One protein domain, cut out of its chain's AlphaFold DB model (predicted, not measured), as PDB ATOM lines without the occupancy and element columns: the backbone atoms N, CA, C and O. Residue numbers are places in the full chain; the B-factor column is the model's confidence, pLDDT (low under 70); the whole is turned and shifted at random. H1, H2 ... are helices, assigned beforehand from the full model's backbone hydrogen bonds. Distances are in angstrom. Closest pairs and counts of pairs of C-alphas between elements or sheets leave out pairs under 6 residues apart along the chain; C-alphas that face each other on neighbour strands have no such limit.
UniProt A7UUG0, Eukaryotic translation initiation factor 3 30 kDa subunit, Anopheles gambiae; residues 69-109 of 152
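Overview. This is residues 69 to 109 of the 152 residues of the protein "Eukaryotic translation initiation factor 3 30 kDa subunit" of Anopheles gambiae (UniProt A7UUG0). The long helix H2 and the shorter helix H1 make an open, flat V, joined at its point by the tight link of residues 84 to 87; the two arms meet near Phe 83 and Ile 91 and spread away from there, with empty space between their far ends. The printed part has 41 residues with two named helices, H1 then H2 along the chain, and no named strand; its class is all helix. It is loose, with a radius of gyration of the C-alphas of 12.2 A, and spans 34 by 29 by 7 A.

Along the chain. H2 holds residues 88 to 109 and is 31.1 A from first to last C-alpha, from C-alpha 88 at (141.159, 112.287, 179.742) to C-alpha 109 at (121.522, 111.789, 155.585). H1 holds residues 71 to 83, 18.3 A from first to last C-alpha, and begins with C-alpha 71 at (131.028, 129.222, 162.969).

Arrangement. H2 and H1 are close but not clearly touching, with 1 pair of C-alphas within 8 A. That closest pair is Phe 83 and Ile 91, whose C-alphas are 6.6 A apart. The helices run opposite ways at a shallow tilt of 30 degrees, and their centres are 15.8 A apart. In H1 and H2 every O i to N i+4 pair is within hydrogen-bond range. Residues 95 to 109 of H2 stand free, as do residues 69 to 81, of which 71 to 81 belong to H1, and residues 84 to 90, of which 88 to 90 belong to H2.

Size, cuts and confidence. The two C-alphas farthest apart are those of Ser 85 and Glu 109, at 34.3 A. The first and last printed C-alphas, of Thr 69 and Glu 109, are 21.7 A apart. The printed part has no cut. The mean pLDDT of the printed part is 94.5, and no printed residue is under 70.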
ATOM      1  N   THR A  69     130.485 131.718 158.140       95.56
ATOM      2  CA  THR A  69     131.614 130.881 157.694       95.56
ATOM      3  C   THR A  69     132.568 130.548 158.839       95.56
ATOM      4  O   THR A  69     133.113 129.450 158.893       95.56
ATOM      5  N   GLU A  70     132.695 131.459 159.803       95.44
ATOM      6  CA  GLU A  70     133.571 131.312 160.970       95.44
ATOM      7  C   GLU A  70     132.980 130.403 162.058       95.44
ATOM      8  O   GLU A  70     133.648 130.095 163.043       95.44
ATOM      9  N   TYR A  71     131.720 129.972 161.919       95.06
ATOM     10  CA  TYR A  71     131.028 129.222 162.969       95.06
ATOM     11  C   TYR A  71     131.710 127.887 163.280       95.06
ATOM     12  O   TYR A  71     131.825 127.513 164.447       95.06
ATOM     13  N   GLN A  72     132.199 127.191 162.251       93.62
ATOM     14  CA  GLN A  72     132.890 125.914 162.423       93.62
ATOM     15  C   GLN A  72     134.201 126.084 163.205       93.62
ATOM     16  O   GLN A  72     134.400 125.402 164.207       93.62
ATOM     17  N   GLY A  73     135.050 127.040 162.809       95.75
ATOM     18  CA  GLY A  73     136.307 127.323 163.515       95.75
ATOM     19  C   GLY A  73     136.075 127.791 164.956       95.75
ATOM     20  O   GLY A  73     136.753 127.345 165.879       95.75
ATOM     21  N   PHE A  74     135.045 128.613 165.176       96.19
ATOM     22  CA  PHE A  74     134.616 129.012 166.515       96.19
ATOM     23  C   PHE A  74     134.229 127.811 167.399       96.19
ATOM     24  O   PHE A  74     134.620 127.766 168.566       96.19
ATOM     25  N   LEU A  75     133.470 126.841 166.871       94.44
ATOM     26  CA  LEU A  75     133.066 125.657 167.637       94.44
ATOM     27  C   LEU A  75     134.270 124.808 168.058       94.44
ATOM     28  O   LEU A  75     134.307 124.329 169.191       94.44
ATOM     29  N   GLU A  76     135.248 124.639 167.172       93.81
ATOM     30  CA  GLU A  76     136.474 123.889 167.459       93.81
ATOM     31  C   GLU A  76     137.285 124.549 168.580       93.81
ATOM     32  O   GLU A  76     137.675 123.886 169.547       93.81
ATOM     33  N   GLU A  77     137.468 125.870 168.514       96.38
ATOM     34  CA  GLU A  77     138.177 126.621 169.553       96.38
ATOM     35  C   GLU A  77     137.414 126.617 170.890       96.38
ATOM     36  O   GLU A  77     138.020 126.475 171.958       96.38
ATOM     37  N   LEU A  78     136.082 126.731 170.853       95.12
ATOM     38  CA  LEU A  78     135.237 126.658 172.044       95.12
ATOM     39  C   LEU A  78     135.350 125.289 172.725       95.12
ATOM     40  O   LEU A  78     135.542 125.230 173.939       95.12
ATOM     41  N   LEU A  79     135.265 124.195 171.962       93.62
ATOM     42  CA  LEU A  79     135.424 122.842 172.497       93.62
ATOM     43  C   LEU A  79     136.800 122.669 173.146       93.62
ATOM     44  O   LEU A  79     136.885 122.182 174.273       93.62
ATOM     45  N   LEU A  80     137.870 123.129 172.492       94.81
ATOM     46  CA  LEU A  80     139.213 123.069 173.063       94.81
ATOM     47  C   LEU A  80     139.279 123.800 174.415       94.81
ATOM     48  O   LEU A  80     139.748 123.227 175.396       94.81
ATOM     49  N   LYS A  81     138.743 125.025 174.498       95.12
ATOM     50  CA  LYS A  81     138.710 125.813 175.743       95.12
ATOM     51  C   LYS A  81     137.889 125.148 176.854       95.12
ATOM     52  O   LYS A  81     138.314 125.177 178.005       95.12
ATOM     53  N   LEU A  82     136.747 124.540 176.527       93.50
ATOM     54  CA  LEU A  82     135.876 123.872 177.505       93.50
ATOM     55  C   LEU A  82     136.496 122.590 178.075       93.50
ATOM     56  O   LEU A  82     136.336 122.301 179.261       93.50
ATOM     57  N   PHE A  83     137.191 121.816 177.241       94.94
ATOM     58  CA  PHE A  83     137.721 120.509 177.625       94.94
ATOM     59  C   PHE A  83     139.184 120.536 178.093       94.94
ATOM     60  O   PHE A  83     139.617 119.567 178.713       94.94
ATOM     61  N   ALA A  84     139.931 121.623 177.866       94.12
ATOM     62  CA  ALA A  84     141.360 121.722 178.193       94.12
ATOM     63  C   ALA A  84     141.704 121.446 179.670       94.12
ATOM     64  O   ALA A  84     142.787 120.940 179.959       94.12
ATOM     65  N   SER A  85     140.808 121.766 180.607       93.56
ATOM     66  CA  SER A  85     141.012 121.548 182.049       93.56
ATOM     67  C   SER A  85     140.440 120.221 182.565       93.56
ATOM     68  O   SER A  85     140.589 119.900 183.745       93.56
ATOM     69  N   LEU A  86     139.770 119.443 181.709       94.56
ATOM     70  CA  LEU A  86     139.097 118.205 182.092       94.56
ATOM     71  C   LEU A  86     140.020 116.987 181.964       94.56
ATOM     72  O   LEU A  86     140.961 116.952 181.175       94.56
ATOM     73  N   SER A  87     139.728 115.939 182.737       96.62
ATOM     74  CA  SER A  87     140.480 114.683 182.670       96.62
ATOM     75  C   SER A  87     140.254 113.943 181.348       96.62
ATOM     76  O   SER A  87     139.178 114.018 180.745       96.62
ATOM     77  N   SER A  88     141.234 113.130 180.947       95.19
ATOM     78  CA  SER A  88     141.159 112.287 179.742       95.19
ATOM     79  C   SER A  88     139.909 111.399 179.701       95.19
ATOM     80  O   SER A  88     139.307 111.220 178.644       95.19
ATOM     81  N   ASN A  89     139.455 110.895 180.852       96.50
ATOM     82  CA  ASN A  89     138.229 110.101 180.957       96.50
ATOM     83  C   ASN A  89     136.965 110.910 180.625       96.50
ATOM     84  O   ASN A  89     136.065 110.392 179.965       96.50
ATOM     85  N   ASN A  90     136.886 112.170 181.058       94.12
ATOM     86  CA  ASN A  90     135.749 113.039 180.746       94.12
ATOM     87  C   ASN A  90     135.749 113.446 179.270       94.12
ATOM     88  O   ASN A  90     134.697 113.419 178.631       94.12
ATOM     89  N   ILE A  91     136.930 113.715 178.705       95.75
ATOM     90  CA  ILE A  91     137.096 113.972 177.268       95.75
ATOM     91  C   ILE A  91     136.655 112.747 176.454       95.75
ATOM     92  O   ILE A  91     135.891 112.880 175.501       95.75
ATOM     93  N   ARG A  92     137.053 111.534 176.865       95.88
ATOM     94  CA  ARG A  92     136.633 110.287 176.206       95.88
ATOM     95  C   ARG A  92     135.112 110.119 176.204       95.88
ATOM     96  O   ARG A  92     134.562 109.723 175.183       95.88
ATOM     97  N   LYS A  93     134.430 110.436 177.311       96.00
ATOM     98  CA  LYS A  93     132.958 110.388 177.379       96.00
ATOM     99  C   LYS A  93     132.316 111.353 176.380       96.00
ATOM    100  O   LYS A  93     131.436 110.937 175.635       96.00
ATOM    101  N   ALA A  94     132.788 112.600 176.326       94.75
ATOM    102  CA  ALA A  94     132.287 113.596 175.379       94.75
ATOM    103  C   ALA A  94     132.533 113.184 173.918       94.75
ATOM    104  O   ALA A  94     131.624 113.284 173.095       94.75
ATOM    105  N   LYS A  95     133.720 112.637 173.614       95.12
ATOM    106  CA  LYS A  95     134.041 112.072 172.295       95.12
ATOM    107  C   LYS A  95     133.024 111.006 171.886       95.12
ATOM    108  O   LYS A  95     132.461 111.103 170.804       95.12
ATOM    109  N   THR A  96     132.741 110.031 172.752       96.94
ATOM    110  CA  THR A  96     131.754 108.980 172.460       96.94
ATOM    111  C   THR A  96     130.362 109.556 172.184       96.94
ATOM    112  O   THR A  96     129.675 109.093 171.276       96.94
ATOM    113  N   THR A  97     129.932 110.576 172.932       96.06
ATOM    114  CA  THR A  97     128.652 111.257 172.681       96.06
ATOM    115  C   THR A  97     128.614 111.914 171.297       96.06
ATOM    116  O   THR A  97     127.612 111.778 170.596       96.06
ATOM    117  N   LEU A  98     129.696 112.579 170.879       95.06
ATOM    118  CA  LEU A  98     129.791 113.200 169.552       95.06
ATOM    119  C   LEU A  98     129.863 112.165 168.423       95.06
ATOM    120  O   LEU A  98     129.178 112.332 167.417       95.06
ATOM    121  N   ASP A  99     130.619 111.079 168.605       96.50
ATOM    122  CA  ASP A  99     130.695 109.978 167.636       96.50
ATOM    123  C   ASP A  99     129.301 109.362 167.405       96.50
ATOM    124  O   ASP A  99     128.891 109.137 166.265       96.50
ATOM    125  N   ASN A 100     128.526 109.153 168.475       96.38
ATOM    126  CA  ASN A 100     127.153 108.654 168.374       96.38
ATOM    127  C   ASN A 100     126.237 109.622 167.612       96.38
ATOM    128  O   ASN A 100     125.475 109.186 166.748       96.38
ATOM    129  N   LEU A 101     126.335 110.925 167.895       95.12
ATOM    130  CA  LEU A 101     125.570 111.954 167.188       95.12
ATOM    131  C   LEU A 101     125.930 111.995 165.695       95.12
ATOM    132  O   LEU A 101     125.046 112.099 164.848       95.12
ATOM    133  N   TYR A 102     127.218 111.881 165.364       94.56
ATOM    134  CA  TYR A 102     127.688 111.799 163.983       94.56
ATOM    135  C   TYR A 102     127.087 110.592 163.253       94.56
ATOM    136  O   TYR A 102     126.556 110.741 162.153       94.56
ATOM    137  N   LEU A 103     127.105 109.408 163.873       94.00
ATOM    138  CA  LEU A 103     126.504 108.206 163.291       94.00
ATOM    139  C   LEU A 103     124.992 108.355 163.083       94.00
ATOM    140  O   LEU A 103     124.470 107.907 162.063       94.00
ATOM    141  N   GLU A 104     124.282 108.976 164.025       93.44
ATOM    142  CA  GLU A 104     122.850 109.259 163.896       93.44
ATOM    143  C   GLU A 104     122.569 110.198 162.715       93.44
ATOM    144  O   GLU A 104     121.731 109.888 161.866       93.44
ATOM    145  N   LYS A 105     123.327 111.294 162.592       92.44
ATOM    146  CA  LYS A 105     123.220 112.222 161.457       92.44
ATOM    147  C   LYS A 105     123.528 111.542 160.130       92.44
ATOM    148  O   LYS A 105     122.745 111.663 159.192       92.44
ATOM    149  N   GLN A 106     124.590 110.743 160.083       91.62
ATOM    150  CA  GLN A 106     124.983 110.019 158.882       91.62
ATOM    151  C   GLN A 106     123.891 109.040 158.413       91.62
ATOM    152  O   GLN A 106     123.661 108.905 157.211       91.62
ATOM    153  N   LYS A 107     123.200 108.360 159.338       91.00
ATOM    154  CA  LYS A 107     122.071 107.472 159.005       91.00
ATOM    155  C   LYS A 107     120.895 108.242 158.409       91.00
ATOM    156  O   LYS A 107     120.330 107.803 157.410       91.00
ATOM    157  N   VAL A 108     120.557 109.393 158.994       88.25
ATOM    158  CA  VAL A 108     119.486 110.267 158.491       88.25
ATOM    159  C   VAL A 108     119.822 110.790 157.090       88.25
ATOM    160  O   VAL A 108     118.977 110.740 156.201       88.25
ATOM    161  N   GLU A 109     121.061 111.230 156.864       87.56
ATOM    162  CA  GLU A 109     121.522 111.789 155.585       87.56
ATOM    163  C   GLU A 109     121.616 110.746 154.467       87.56
ATOM    164  O   GLU A 109     121.250 111.018 153.324       87.56
TER     165      GLU A 109